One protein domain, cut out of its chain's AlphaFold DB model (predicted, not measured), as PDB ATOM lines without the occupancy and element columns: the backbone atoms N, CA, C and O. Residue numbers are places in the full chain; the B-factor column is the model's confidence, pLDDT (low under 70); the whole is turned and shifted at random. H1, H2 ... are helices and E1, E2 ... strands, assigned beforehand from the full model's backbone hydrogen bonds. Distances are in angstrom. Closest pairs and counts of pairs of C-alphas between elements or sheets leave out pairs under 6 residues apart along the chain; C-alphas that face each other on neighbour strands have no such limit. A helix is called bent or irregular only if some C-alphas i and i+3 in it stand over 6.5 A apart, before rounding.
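Overview. This is residues 15 to 120 of the 321 residues of an uncharacterized protein of Curtobacterium sp. PhB136 (UniProt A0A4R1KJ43). A small two-stranded sheet, E1 and E3, with the helix H1 near it makes one part of a long, thin rod, and a single long helix, H2, reaches from the joint to the far end, where a long unnamed stretch, residues 74 to 108, folds back along H2 to the sheet. The strand E2 lies at the joint between the two parts, and the contacts between named elements are few. The printed part has 106 residues, with two named helices and three named strands in the order H1, E1, E2, H2, E3; E1 and E3 are antiparallel. The class is mixed, helices and strands, with 37 residues in helices and 13 in strands, under half of the printed residues in named elements. The whole is extended, with a radius of gyration of the C-alphas of 20.5 A and spans of 66 by 31 by 22 A.

Arrangement. The sheet has the order E1, E3, with E1 at residues 34 to 37 and E3 at residues 109 to 112. The two strands are antiparallel neighbours, with 160 degrees between their N-to-C directions. C-alphas 34 and 112 face each other at 4.7 A, and C-alphas 36 and 110 at 4.8 A. Across the pair, N 35 and O 111 are within hydrogen-bond range at 2.8 A, and so are N 111 and O 35 at 2.9 A. Residues 110 to 111 of E3 also pair, antiparallel, with residues 118 to 119, a stretch too short to be named. H1, residues 15 to 28, comes nearest to E1 with the C-alphas of Ile 17 and Val 37, 7.8 A apart, the closest of the two elements; their centres are 11.6 A apart. Within 10 A, H1 has 7 pairs of C-alphas with E1 and 1 with E3, made by its residues 15 to 21. H1 and E3 are apart. E2, residues 46 to 50, pairs with no named strand and is apart from H1, E1 and E3. E2 and H2, residues 51 to 73, meet only through their link. H2 is apart from H1 and from E1. In H1 and H2 every O i to N i+4 pair is within hydrogen-bond range, and neither helix is bent or irregular.

Along the chain. H1 begins at C-alpha 15, at (80.074, 82.635, 171.649), and measures 20.0 A from first to last C-alpha. E1, residues 34 to 37, measures 9.7 A, and E2, residues 46 to 50, measures 8.0 A. H2 is the longest helix, with 23 residues and 32.6 A, from C-alpha 51 at (96.394, 93.880, 158.532) to C-alpha 73 at (128.629, 98.413, 159.416). E3 measures 10.0 A and ends at C-alpha 112, at (84.342, 70.335, 167.232).

Size, cuts and confidence. The two C-alphas farthest apart are those of Ala 27 and Gly 74, at 66.6 A, while the first and last printed C-alphas, of Asp 15 and Gly 120, are 15.8 A apart. The printed part has no cut. The links H1 to E1 and E2 to H2 are tight, the link E1 to E2 is short with 8 residues, and the link H2 to E3 is long with 35 residues. The mean pLDDT of the printed part is 73.7. In this model 27 printed residues are under 70, among them residues 24 to 32 and residues 98 to 108; H2 has a mean of 82.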
ATOM      1  N   ASP A  15      81.242  83.379 171.163       76.56
ATOM      2  CA  ASP A  15      80.074  82.635 171.649       76.56
ATOM      3  C   ASP A  15      78.800  82.953 170.844       76.56
ATOM      4  O   ASP A  15      78.035  82.043 170.519       76.56
ATOM      5  N   ASP A  16      78.596  84.214 170.443       82.81
ATOM      6  CA  ASP A  16      77.483  84.607 169.566       82.81
ATOM      7  C   ASP A  16      77.607  83.948 168.183       82.81
ATOM      8  O   ASP A  16      76.623  83.464 167.620       82.81
ATOM      9  N   ILE A  17      78.830  83.871 167.645       78.62
ATOM     10  CA  ILE A  17      79.120  83.209 166.363       78.62
ATOM     11  C   ILE A  17      78.806  81.710 166.451       78.62
ATOM     12  O   ILE A  17      78.162  81.152 165.557       78.62
ATOM     13  N   LEU A  18      79.209  81.057 167.543       76.31
ATOM     14  CA  LEU A  18      78.894  79.649 167.786       76.31
ATOM     15  C   LEU A  18      77.392  79.418 167.923       76.31
ATOM     16  O   LEU A  18      76.880  78.438 167.383       76.31
ATOM     17  N   ALA A  19      76.667  80.319 168.589       79.75
ATOM     18  CA  ALA A  19      75.218  80.230 168.721       79.75
ATOM     19  C   ALA A  19      74.509  80.298 167.356       79.75
ATOM     20  O   ALA A  19      73.626  79.477 167.087       79.75
ATOM     21  N   VAL A  20      74.935  81.203 166.464       79.25
ATOM     22  CA  VAL A  20      74.444  81.265 165.073       79.25
ATOM     23  C   VAL A  20      74.692  79.942 164.353       79.25
ATOM     24  O   VAL A  20      73.801  79.413 163.682       79.25
ATOM     25  N   PHE A  21      75.885  79.368 164.520       73.75
ATOM     26  CA  PHE A  21      76.219  78.103 163.881       73.75
ATOM     27  C   PHE A  21      75.393  76.936 164.441       73.75
ATOM     28  O   PHE A  21      74.884  76.114 163.678       73.75
ATOM     29  N   HIS A  22      75.216  76.855 165.762       73.62
ATOM     30  CA  HIS A  22      74.397  75.823 166.394       73.62
ATOM     31  C   HIS A  22      72.955  75.850 165.880       73.62
ATOM     32  O   HIS A  22      72.415  74.793 165.554       73.62
ATOM     33  N   GLN A  23      72.372  77.039 165.706       73.25
ATOM     34  CA  GLN A  23      71.046  77.193 165.101       73.25
ATOM     35  C   GLN A  23      71.020  76.712 163.639       73.25
ATOM     36  O   GLN A  23      70.106  75.988 163.238       73.25
ATOM     37  N   ALA A  24      72.047  77.030 162.845       68.12
ATOM     38  CA  ALA A  24      72.171  76.534 161.471       68.12
ATOM     39  C   ALA A  24      72.341  74.997 161.403       68.12
ATOM     40  O   ALA A  24      71.844  74.346 160.476       68.12
ATOM     41  N   ARG A  25      73.005  74.393 162.399       66.88
ATOM     42  CA  ARG A  25      73.165  72.934 162.538       66.88
ATOM     43  C   ARG A  25      71.835  72.251 162.840       66.88
ATOM     44  O   ARG A  25      71.500  71.267 162.188       66.88
ATOM     45  N   GLU A  26      71.066  72.767 163.799       67.06
ATOM     46  CA  GLU A  26      69.752  72.210 164.151       67.06
ATOM     47  C   GLU A  26      68.801  72.176 162.948       67.06
ATOM     48  O   GLU A  26      68.047  71.217 162.783       67.06
ATOM     49  N   ALA A  27      68.904  73.158 162.051       62.25
ATOM     50  CA  ALA A  27      68.120  73.210 160.822       62.25
ATOM     51  C   ALA A  27      68.571  72.217 159.725       62.25
ATOM     52  O   ALA A  27      67.789  71.929 158.820       62.25
ATOM     53  N   SER A  28      69.807  71.696 159.770       58.19
ATOM     54  CA  SER A  28      70.428  70.927 158.672       58.19
ATOM     55  C   SER A  28      70.861  69.493 159.028       58.19
ATOM     56  O   SER A  28      71.334  68.763 158.154       58.19
ATOM     57  N   GLY A  29      70.650  69.057 160.276       60.62
ATOM     58  CA  GLY A  29      70.975  67.710 160.761       60.62
ATOM     59  C   GLY A  29      72.388  67.572 161.350       60.62
ATOM     60  O   GLY A  29      73.154  68.531 161.448       60.62
ATOM     61  N   THR A  30      72.748  66.359 161.788       58.41
ATOM     62  CA  THR A  30      74.040  66.049 162.428       58.41
ATOM     63  C   THR A  30      75.200  66.113 161.432       58.41
ATOM     64  O   THR A  30      75.568  65.127 160.794       58.41
ATOM     65  N   ARG A  31      75.811  67.294 161.315       64.75
ATOM     66  CA  ARG A  31      77.069  67.511 160.592       64.75
ATOM     67  C   ARG A  31      78.266  67.149 161.481       64.75
ATOM     68  O   ARG A  31      78.307  67.541 162.643       64.75
ATOM     69  N   LYS A  32      79.236  66.415 160.927       67.94
ATOM     70  CA  LYS A  32      80.567  66.188 161.522       67.94
ATOM     71  C   LYS A  32      81.574  67.143 160.876       67.94
ATOM     72  O   LYS A  32      81.492  67.360 159.669       67.94
ATOM     73  N   GLY A  33      82.514  67.677 161.651       70.50
ATOM     74  CA  GLY A  33      83.569  68.575 161.173       70.50
ATOM     75  C   GLY A  33      84.027  69.539 162.266       70.50
ATOM     76  O   GLY A  33      83.762  69.304 163.440       70.50
ATOM     77  N   VAL A  34      84.687  70.629 161.879       73.75
ATOM     78  CA  VAL A  34      85.213  71.631 162.813       73.75
ATOM     79  C   VAL A  34      84.802  73.026 162.357       73.75
ATOM     80  O   VAL A  34      84.871  73.337 161.169       73.75
ATOM     81  N   ILE A  35      84.363  73.857 163.302       76.38
ATOM     82  CA  ILE A  35      84.153  75.292 163.095       76.38
ATOM     83  C   ILE A  35      85.470  75.991 163.367       76.38
ATOM     84  O   ILE A  35      86.045  75.845 164.446       76.38
ATOM     85  N   ARG A  36      85.904  76.807 162.410       76.38
ATOM     86  CA  ARG A  36      86.995  77.754 162.599       76.38
ATOM     87  C   ARG A  36      86.415  79.151 162.776       76.38
ATOM     88  O   ARG A  36      85.767  79.662 161.867       76.38
ATOM     89  N   VAL A  37      86.659  79.762 163.931       74.44
ATOM     90  CA  VAL A  37      86.304  81.157 164.211       74.44
ATOM     91  C   VAL A  37      87.566  82.000 164.091       74.44
ATOM     92  O   VAL A  37      88.559  81.736 164.766       74.44
ATOM     93  N   GLN A  38      87.535  82.996 163.212       73.25
ATOM     94  CA  GLN A  38      88.642  83.916 162.968       73.25
ATOM     95  C   GLN A  38      88.112  85.347 162.928       73.25
ATOM     96  O   GLN A  38      87.263  85.672 162.097       73.25
ATOM     97  N   ARG A  39      88.664  86.218 163.768       72.94
ATOM     98  CA  ARG A  39      88.516  87.663 163.643       72.94
ATOM     99  C   ARG A  39      89.687  88.226 162.850       72.94
ATOM    100  O   ARG A  39      90.842  88.107 163.246       72.94
ATOM    101  N   ARG A  40      89.376  88.862 161.722       74.38
ATOM    102  CA  ARG A  40      90.365  89.485 160.836       74.38
ATOM    103  C   ARG A  40      90.196  90.997 160.852       74.38
ATOM    104  O   ARG A  40      89.070  91.484 160.750       74.38
ATOM    105  N   TRP A  41      91.303  91.731 160.944       77.69
ATOM    106  CA  TRP A  41      91.320  93.161 160.652       77.69
ATOM    107  C   TRP A  41      91.632  93.319 159.171       77.69
ATOM    108  O   TRP A  41      92.746  93.039 158.738       77.69
ATOM    109  N   VAL A  42      90.629  93.702 158.389       77.75
ATOM    110  CA  VAL A  42      90.735  93.838 156.934       77.75
ATOM    111  C   VAL A  42      90.410  95.280 156.571       77.75
ATOM    112  O   VAL A  42      89.442  95.842 157.085       77.75
ATOM    113  N   ASP A  43      91.239  95.872 155.720       80.69
ATOM    114  CA  ASP A  43      91.002  97.189 155.131       80.69
ATOM    115  C   ASP A  43      90.166  97.029 153.853       80.69
ATOM    116  O   ASP A  43      90.345  96.064 153.108       80.69
ATOM    117  N   ASP A  44      89.242  97.951 153.585       80.06
ATOM    118  CA  ASP A  44      88.359  97.873 152.417       80.06
ATOM    119  C   ASP A  44      89.122  97.986 151.088       80.06
ATOM    120  O   ASP A  44      88.664  97.471 150.066       80.06
ATOM    121  N   GLN A  45      90.308  98.597 151.101       80.12
ATOM    122  CA  GLN A  45      91.203  98.695 149.950       80.12
ATOM    123  C   GLN A  45      92.118  97.472 149.798       80.12
ATOM    124  O   GLN A  45      92.713  97.289 148.734       80.12
ATOM    125  N   LEU A  46      92.227  96.624 150.829       74.38
ATOM    126  CA  LEU A  46      93.042  95.404 150.844       74.38
ATOM    127  C   LEU A  46      92.228  94.197 151.354       74.38
ATOM    128  O   LEU A  46      92.618  93.563 152.334       74.38
ATOM    129  N   PRO A  47      91.114  93.838 150.685       71.44
ATOM    130  CA  PRO A  47      90.156  92.852 151.189       71.44
ATOM    131  C   PRO A  47      90.742  91.444 151.369       71.44
ATOM    132  O   PRO A  47      90.256  90.660 152.185       71.44
ATOM    133  N   ASP A  48      91.800  91.122 150.626       69.94
ATOM    134  CA  ASP A  48      92.444  89.810 150.670       69.94
ATOM    135  C   ASP A  48      93.509  89.708 151.775       69.94
ATOM    136  O   ASP A  48      93.912  88.604 152.154       69.94
ATOM    137  N   TYR A  49      93.925  90.837 152.359       70.25
ATOM    138  CA  TYR A  49      95.014  90.901 153.330       70.25
ATOM    139  C   TYR A  49      94.496  91.174 154.738       70.25
ATOM    140  O   TYR A  49      93.697  92.071 154.986       70.25
ATOM    141  N   GLU A  50      94.987  90.390 155.692       76.38
ATOM    142  CA  GLU A  50      94.795  90.699 157.104       76.38
ATOM    143  C   GLU A  50      95.905  91.656 157.569       76.38
ATOM    144  O   GLU A  50      97.088  91.423 157.309       76.38
ATOM    145  N   LEU A  51      95.511  92.764 158.203       78.56
ATOM    146  CA  LEU A  51      96.394  93.880 158.532       78.56
ATOM    147  C   LEU A  51      97.465  93.520 159.563       78.56
ATOM    148  O   LEU A  51      98.603  93.961 159.422       78.56
ATOM    149  N   VAL A  52      97.137  92.740 160.596       76.69
ATOM    150  CA  VAL A  52      98.103  92.336 161.629       76.69
ATOM    151  C   VAL A  52      99.196  91.472 161.011       76.69
ATOM    152  O   VAL A  52     100.378  91.745 161.204       76.69
ATOM    153  N   ALA A  53      98.815  90.485 160.211       73.12
ATOM    154  CA  ALA A  53      99.734  89.607 159.520       73.12
ATOM    155  C   ALA A  53     100.586  90.382 158.502       73.12
ATOM    156  O   ALA A  53     101.802  90.187 158.441       73.12
ATOM    157  N   ALA A  54      99.985  91.312 157.747       77.19
ATOM    158  CA  ALA A  54     100.715  92.177 156.820       77.19
ATOM    159  C   ALA A  54     101.763  93.031 157.552       77.19
ATOM    160  O   ALA A  54     102.920  93.083 157.136       77.19
ATOM    161  N   LEU A  55     101.390  93.644 158.679       81.56
ATOM    162  CA  LEU A  55     102.303  94.427 159.514       81.56
ATOM    163  C   LEU A  55     103.418  93.567 160.123       81.56
ATOM    164  O   LEU A  55     104.559  94.024 160.186       81.56
ATOM    165  N   SER A  56     103.126  92.329 160.529       78.44
ATOM    166  CA  SER A  56     104.131  91.379 161.018       78.44
ATOM    167  C   SER A  56     105.162  91.024 159.944       78.44
ATOM    168  O   SER A  56     106.361  91.049 160.222       78.44
ATOM    169  N   GLU A  57     104.735  90.753 158.708       77.69
ATOM    170  CA  GLU A  57     105.667  90.489 157.602       77.69
ATOM    171  C   GLU A  57     106.456  91.744 157.195       77.69
ATOM    172  O   GLU A  57     107.662  91.661 156.948       77.69
ATOM    173  N   MET A  58     105.827  92.926 157.194       83.19
ATOM    174  CA  MET A  58     106.531  94.197 156.976       83.19
ATOM    175  C   MET A  58     107.602  94.437 158.044       83.19
ATOM    176  O   MET A  58     108.731  94.798 157.710       83.19
ATOM    177  N   TYR A  59     107.272  94.205 159.319       85.44
ATOM    178  CA  TYR A  59     108.228  94.307 160.416       85.44
ATOM    179  C   TYR A  59     109.399  93.346 160.213       85.44
ATOM    180  O   TYR A  59     110.544  93.789 160.261       85.44
ATOM    181  N   ARG A  60     109.130  92.067 159.911       82.44
ATOM    182  CA  ARG A  60     110.166  91.053 159.650       82.44
ATOM    183  C   ARG A  60     111.120  91.500 158.543       82.44
ATOM    184  O   ARG A  60     112.337  91.413 158.701       82.44
ATOM    185  N   GLY A  61     110.579  92.029 157.443       84.44
ATOM    186  CA  GLY A  61     111.369  92.570 156.337       84.44
ATOM    187  C   GLY A  61     112.273  93.732 156.759       84.44
ATOM    188  O   GLY A  61     113.471  93.716 156.482       84.44
ATOM    189  N   VAL A  62     111.725  94.719 157.475       87.56
ATOM    190  CA  VAL A  62     112.494  95.878 157.962       87.56
ATOM    191  C   VAL A  62     113.556  95.454 158.978       87.56
ATOM    192  O   VAL A  62     114.708  95.869 158.867       87.56
ATOM    193  N   ALA A  63     113.200  94.597 159.933       86.00
ATOM    194  CA  ALA A  63     114.105  94.073 160.949       86.00
ATOM    195  C   ALA A  63     115.293  93.325 160.325       86.00
ATOM    196  O   ALA A  63     116.439  93.576 160.697       86.00
ATOM    197  N   ASN A  64     115.045  92.496 159.303       86.25
ATOM    198  CA  ASN A  64     116.099  91.827 158.539       86.25
ATOM    199  C   ASN A  64     117.056  92.822 157.874       86.25
ATOM    200  O   ASN A  64     118.272  92.681 158.001       86.25
ATOM    201  N   VAL A  65     116.530  93.845 157.193       87.06
ATOM    202  CA  VAL A  65     117.358  94.874 156.539       87.06
ATOM    203  C   VAL A  65     118.220  95.615 157.561       87.06
ATOM    204  O   VAL A  65     119.415  95.803 157.333       87.06
ATOM    205  N   VAL A  66     117.644  96.004 158.700       85.38
ATOM    206  CA  VAL A  66     118.382  96.714 159.752       85.38
ATOM    207  C   VAL A  66     119.442  95.811 160.392       85.38
ATOM    208  O   VAL A  66     120.583  96.243 160.549       85.38
ATOM    209  N   SER A  67     119.113  94.552 160.697       82.94
ATOM    210  CA  SER A  67     120.072  93.576 161.233       82.94
ATOM    211  C   SER A  67     121.251  93.359 160.274       82.94
ATOM    212  O   SER A  67     122.413  93.412 160.685       82.94
ATOM    213  N   LEU A  68     120.978  93.200 158.974       84.31
ATOM    214  CA  LEU A  68     122.017  93.090 157.947       84.31
ATOM    215  C   LEU A  68     122.886  94.354 157.869       84.31
ATOM    216  O   LEU A  68     124.109  94.248 157.779       84.31
ATOM    217  N   ALA A  69     122.287  95.544 157.953       84.00
ATOM    218  CA  ALA A  69     123.014  96.811 157.942       84.00
ATOM    219  C   ALA A  69     123.911  96.994 159.181       84.00
ATOM    220  O   ALA A  69     125.049  97.458 159.051       84.00
ATOM    221  N   HIS A  70     123.458  96.596 160.374       82.44
ATOM    222  CA  HIS A  70     124.295  96.602 161.579       82.44
ATOM    223  C   HIS A  70     125.496  95.668 161.438       82.44
ATOM    224  O   HIS A  70     126.632  96.102 161.630       82.44
ATOM    225  N   LYS A  71     125.264  94.424 160.998       82.56
ATOM    226  CA  LYS A  71     126.339  93.453 160.740       82.56
ATOM    227  C   LYS A  71     127.351  93.990 159.726       82.56
ATOM    228  O   LYS A  71     128.554  93.910 159.960       82.56
ATOM    229  N   ALA A  72     126.879  94.586 158.631       85.19
ATOM    230  CA  ALA A  72     127.737  95.129 157.578       85.19
ATOM    231  C   ALA A  72     128.521  96.384 158.005       85.19
ATOM    232  O   ALA A  72     129.624  96.614 157.514       85.19
ATOM    233  N   SER A  73     127.974  97.196 158.912       84.00
ATOM    234  CA  SER A  73     128.629  98.413 159.416       84.00
ATOM    235  C   SER A  73     129.613  98.158 160.563       84.00
ATOM    236  O   SER A  73     130.300  99.086 160.988       84.00
ATOM    237  N   GLY A  74     129.696  96.921 161.069       78.56
ATOM    238  CA  GLY A  74     130.464  96.598 162.274       78.56
ATOM    239  C   GLY A  74     129.906  97.270 163.534       78.56
ATOM    240  O   GLY A  74     130.622  97.401 164.526       78.56
ATOM    241  N   ALA A  75     128.653  97.735 163.484       71.06
ATOM    242  CA  ALA A  75     127.972  98.316 164.627       71.06
ATOM    243  C   ALA A  75     127.664  97.226 165.664       71.06
ATOM    244  O   ALA A  75     127.337  96.089 165.324       71.06
ATOM    245  N   VAL A  76     127.787  97.585 166.940       62.91
ATOM    246  CA  VAL A  76     127.575  96.676 168.069       62.91
ATOM    247  C   VAL A  76     126.075  96.577 168.346       62.91
ATOM    248  O   VAL A  76     125.427  97.598 168.565       62.91
ATOM    249  N   GLU A  77     125.528  95.361 168.353       61.81
ATOM    250  CA  GLU A  77     124.242  95.102 169.006       61.81
ATOM    251  C   GLU A  77     124.414  95.307 170.522       61.81
ATOM    252  O   GLU A  77     125.361  94.765 171.101       61.81
ATOM    253  N   PRO A  78     123.546  96.093 171.181       66.00
ATOM    254  CA  PRO A  78     122.211  96.501 170.741       66.00
ATOM    255  C   PRO A  78     122.174  97.845 169.997       66.00
ATOM    256  O   PRO A  78     122.957  98.754 170.268       66.00
ATOM    257  N   CYS A  79     121.187  98.004 169.114       70.06
ATOM    258  CA  CYS A  79     120.898  99.285 168.476       70.06
ATOM    259  C   CYS A  79     120.538 100.352 169.528       70.06
ATOM    260  O   CYS A  79     119.881 100.057 170.523       70.06
ATOM    261  N   GLY A  80     120.921 101.612 169.306       71.31
ATOM    262  CA  GLY A  80     120.641 102.732 170.219       71.31
ATOM    263  C   GLY A  80     119.181 103.204 170.218       71.31
ATOM    264  O   GLY A  80     118.937 104.407 170.237       71.31
ATOM    265  N   ILE A  81     118.220 102.285 170.129       71.19
ATOM    266  CA  ILE A  81     116.787 102.579 170.126       71.19
ATOM    267  C   ILE A  81     116.285 102.525 171.568       71.19
ATOM    268  O   ILE A  81     116.660 101.634 172.332       71.19
ATOM    269  N   GLU A  82     115.436 103.478 171.948       71.50
ATOM    270  CA  GLU A  82     114.758 103.439 173.242       71.50
ATOM    271  C   GLU A  82     113.910 102.168 173.384       71.50
ATOM    272  O   GLU A  82     113.395 101.616 172.408       71.50
ATOM    273  N   HIS A  83     113.777 101.695 174.623       68.44
ATOM    274  CA  HIS A  83     112.997 100.504 174.930       68.44
ATOM    275  C   HIS A  83     111.527 100.718 174.551       68.44
ATOM    276  O   HIS A  83     110.886 101.668 175.006       68.44
ATOM    277  N   PHE A  84     110.990  99.826 173.721       72.12
ATOM    278  CA  PHE A  84     109.577  99.854 173.374       72.12
ATOM    279  C   PHE A  84     108.717  99.333 174.533       72.12
ATOM    280  O   PHE A  84     109.174  98.509 175.317       72.12
ATOM    281  N   PRO A  85     107.430  99.722 174.614       73.44
ATOM    282  CA  PRO A  85     106.524  99.252 175.664       73.44
ATOM    283  C   PRO A  85     106.225  97.745 175.640       73.44
ATOM    284  O   PRO A  85     105.535  97.257 176.530       73.44
ATOM    285  N   ARG A  86     106.638  97.022 174.590       72.19
ATOM    286  CA  ARG A  86     106.415  95.581 174.450       72.19
ATOM    287  C   ARG A  86     107.742  94.845 174.521       72.19
ATOM    288  O   ARG A  86     108.609  95.083 173.688       72.19
ATOM    289  N   ASP A  87     107.824  93.876 175.428       72.75
ATOM    290  CA  ASP A  87     109.042  93.115 175.747       72.75
ATOM    291  C   ASP A  87     109.688  92.408 174.544       72.75
ATOM    292  O   ASP A  87     110.893  92.191 174.518       72.75
ATOM    293  N   CYS A  88     108.894  92.061 173.531       74.69
ATOM    294  CA  CYS A  88     109.362  91.425 172.297       74.69
ATOM    295  C   CYS A  88     110.038  92.375 171.302       74.69
ATOM    296  O   CYS A  88     110.677  91.902 170.370       74.69
ATOM    297  N   VAL A  89     109.864  93.691 171.442       77.12
ATOM    298  CA  VAL A  89     110.499  94.677 170.564       77.12
ATOM    299  C   VAL A  89     111.703  95.222 171.307       77.12
ATOM    300  O   VAL A  89     111.621  96.186 172.069       77.12
ATOM    301  N   THR A  90     112.834  94.556 171.115       75.12
ATOM    302  CA  THR A  90     114.080  94.896 171.796       75.12
ATOM    303  C   THR A  90     115.019  95.660 170.869       75.12
ATOM    304  O   THR A  90     114.857  95.698 169.648       75.12
ATOM    305  N   ALA A  91     116.063  96.235 171.459       76.06
ATOM    306  CA  ALA A  91     117.157  96.857 170.725       76.06
ATOM    307  C   ALA A  91     117.976  95.866 169.866       76.06
ATOM    308  O   ALA A  91     118.826  96.305 169.089       76.06
ATOM    309  N   LEU A  92     117.732  94.553 169.990       75.56
ATOM    310  CA  LEU A  92     118.313  93.526 169.119       75.56
ATOM    311  C   LEU A  92     117.631  93.475 167.746       75.56
ATOM    312  O   LEU A  92     118.234  92.990 166.798       75.56
ATOM    313  N   ILE A  93     116.415  94.026 167.617       76.94
ATOM    314  CA  ILE A  93     115.659  94.065 166.355       76.94
ATOM    315  C   ILE A  93     115.526  92.647 165.773       76.94
ATOM    316  O   ILE A  93     115.948  92.350 164.654       76.94
ATOM    317  N   GLU A  94     114.966  91.746 166.578       77.44
ATOM    318  CA  GLU A  94     114.707  90.370 166.156       77.44
ATOM    319  C   GLU A  94     113.664  90.364 165.025       77.44
ATOM    320  O   GLU A  94     112.603  90.960 165.192       77.44
ATOM    321  N   PRO A  95     113.910  89.692 163.886       75.06
ATOM    322  CA  PRO A  95     112.938  89.617 162.791       75.06
ATOM    323  C   PRO A  95     111.618  88.945 163.178       75.06
ATOM    324  O   PRO A  95     110.581  89.207 162.568       75.06
ATOM    325  N   GLU A  96     111.655  88.081 164.192       73.50
ATOM    326  CA  GLU A  96     110.495  87.373 164.713       73.50
ATOM    327  C   GLU A  96     109.992  88.048 165.994       73.50
ATOM    328  O   GLU A  96     110.634  88.017 167.043       73.50
ATOM    329  N   LEU A  97     108.801  88.644 165.927       74.06
ATOM    330  CA  LEU A  97     108.150  89.229 167.096       74.06
ATOM    331  C   LEU A  97     107.591  88.128 167.994       74.06
ATOM    332  O   LEU A  97     106.426  87.782 167.872       74.06
ATOM    333  N   ARG A  98     108.367  87.627 168.958       69.31
ATOM    334  CA  ARG A  98     107.936  86.525 169.850       69.31
ATOM    335  C   ARG A  98     106.637  86.790 170.638       69.31
ATOM    336  O   ARG A  98     105.985  85.851 171.079       69.31
ATOM    337  N   CYS A  99     106.252  88.055 170.838       69.38
ATOM    338  CA  CYS A  99     104.968  88.423 171.463       69.38
ATOM    339  C   CYS A  99     103.765  88.320 170.518       69.38
ATOM    340  O   CYS A  99     102.622  88.411 170.969       69.38
ATOM    341  N   VAL A 100     104.013  88.205 169.218       68.12
ATOM    342  CA  VAL A 100     103.026  87.909 168.193       68.12
ATOM    343  C   VAL A 100     103.224  86.433 167.874       68.12
ATOM    344  O   VAL A 100     104.253  86.046 167.332       68.12
ATOM    345  N   GLY A 101     102.283  85.585 168.293       60.34
ATOM    346  CA  GLY A 101     102.406  84.146 168.057       60.34
ATOM    347  C   GLY A 101     102.633  83.836 166.567       60.34
ATOM    348  O   GLY A 101     102.167  84.598 165.713       60.34
ATOM    349  N   PRO A 102     103.334  82.739 166.233       55.09
ATOM    350  CA  PRO A 102     103.476  82.310 164.845       55.09
ATOM    351  C   PRO A 102     102.090  82.162 164.200       55.09
ATOM    352  O   PRO A 102     101.175  81.602 164.806       55.09
ATOM    353  N   GLY A 103     101.924  82.715 162.996       53.38
ATOM    354  CA  GLY A 103     100.654  82.682 162.266       53.38
ATOM    355  C   GLY A 103      99.580  83.634 162.783       53.38
ATOM    356  O   GLY A 103      98.402  83.412 162.524       53.38
ATOM    357  N   ALA A 104      99.941  84.679 163.537       57.03
ATOM    358  CA  ALA A 104      98.969  85.692 163.925       57.03
ATOM    359  C   ALA A 104      98.368  86.416 162.694       57.03
ATOM    360  O   ALA A 104      99.130  86.833 161.818       57.03
ATOM    361  N   PRO A 105      97.037  86.626 162.658       57.03
ATOM    362  CA  PRO A 105      96.081  86.238 163.692       57.03
ATOM    363  C   PRO A 105      95.769  84.736 163.655       57.03
ATOM    364  O   PRO A 105      95.288  84.191 162.663       57.03
ATOM    365  N   VAL A 106      95.992  84.084 164.796       59.12
ATOM    366  CA  VAL A 106      95.564  82.706 165.036       59.12
ATOM    367  C   VAL A 106      94.034  82.721 165.148       59.12
ATOM    368  O   VAL A 106      93.499  83.674 165.719       59.12
ATOM    369  N   PRO A 107      93.312  81.702 164.642       64.31
ATOM    370  CA  PRO A 107      91.886  81.556 164.915       64.31
ATOM    371  C   PRO A 107      91.554  81.776 166.395       64.31
ATOM    372  O   PRO A 107      92.195  81.186 167.268       64.31
ATOM    373  N   ASP A 108      90.526  82.581 166.677       66.75
ATOM    374  CA  ASP A 108      90.024  82.808 168.038       66.75
ATOM    375  C   ASP A 108      89.591  81.487 168.691       66.75
ATOM    376  O   ASP A 108      89.732  81.288 169.904       66.75
ATOM    377  N   GLY A 109      89.128  80.536 167.879       70.12
ATOM    378  CA  GLY A 109      88.930  79.166 168.316       70.12
ATOM    379  C   GLY A 109      88.653  78.199 167.175       70.12
ATOM    380  O   GLY A 109      88.105  78.559 166.131       70.12
ATOM    381  N   LEU A 110      89.026  76.947 167.417       75.50
ATOM    382  CA  LEU A 110      88.475  75.800 166.720       75.50
ATOM    383  C   LEU A 110      87.468  75.114 167.632       75.50
ATOM    384  O   LEU A 110      87.713  74.993 168.831       75.50
ATOM    385  N   TYR A 111      86.367  74.642 167.067       76.81
ATOM    386  CA  TYR A 111      85.328  73.960 167.827       76.81
ATOM    387  C   TYR A 111      84.893  72.704 167.090       76.81
ATOM    388  O   TYR A 111      84.576  72.761 165.899       76.81
ATOM    389  N   ASP A 112      84.873  71.574 167.787       74.56
ATOM    390  CA  ASP A 112      84.342  70.335 167.232       74.56
ATOM    391  C   ASP A 112      82.829  70.481 167.012       74.56
ATOM    392  O   ASP A 112      82.082  70.891 167.901       74.56
ATOM    393  N   LEU A 113      82.350  70.168 165.805       74.06
ATOM    394  CA  LEU A 113      80.936  70.338 165.463       74.06
ATOM    395  C   LEU A 113      80.003  69.376 166.188       74.06
ATOM    396  O   LEU A 113      78.816  69.680 166.343       74.06
ATOM    397  N   ALA A 114      80.494  68.197 166.560       69.88
ATOM    398  CA  ALA A 114      79.705  67.181 167.228       69.88
ATOM    399  C   ALA A 114      79.573  67.493 168.723       69.88
ATOM    400  O   ALA A 114      78.452  67.480 169.238       69.88
ATOM    401  N   THR A 115      80.681  67.811 169.395       72.44
ATOM    402  CA  THR A 115      80.730  68.012 170.851       72.44
ATOM    403  C   THR A 115      80.558  69.473 171.267       72.44
ATOM    404  O   THR A 115      80.114  69.735 172.381       72.44
ATOM    405  N   GLY A 116      80.861  70.430 170.383       71.44
ATOM    406  CA  GLY A 116      80.954  71.854 170.722       71.44
ATOM    407  C   GLY A 116      82.198  72.198 171.548       71.44
ATOM    408  O   GLY A 116      82.360  73.344 171.966       71.44
ATOM    409  N   GLU A 117      83.077  71.226 171.805       76.06
ATOM    410  CA  GLU A 117      84.280  71.439 172.599       76.06
ATOM    411  C   GLU A 117      85.295  72.279 171.827       76.06
ATOM    412  O   GLU A 117      85.515  72.098 170.626       76.06
ATOM    413  N   ARG A 118      85.935  73.206 172.543       76.44
ATOM    414  CA  ARG A 118      87.001  74.031 171.987       76.44
ATOM    415  C   ARG A 118      88.255  73.185 171.812       76.44
ATOM    416  O   ARG A 118      88.821  72.693 172.786       76.44
ATOM    417  N   MET A 119      88.725  73.093 170.580       72.06
ATOM    418  CA  MET A 119      90.031  72.548 170.250       72.06
ATOM    419  C   MET A 119      91.083  73.656 170.377       72.06
ATOM    420  O   MET A 119      90.839  74.821 170.049       72.06
ATOM    421  N   GLY A 120      92.259  73.297 170.882       63.72
ATOM    422  CA  GLY A 120      93.401  74.200 170.987       63.72
ATOM    423  C   GLY A 120      94.525  73.759 170.063       63.72
ATOM    424  O   GLY A 120      94.731  72.565 169.863       63.72
TER     425      GLY A 120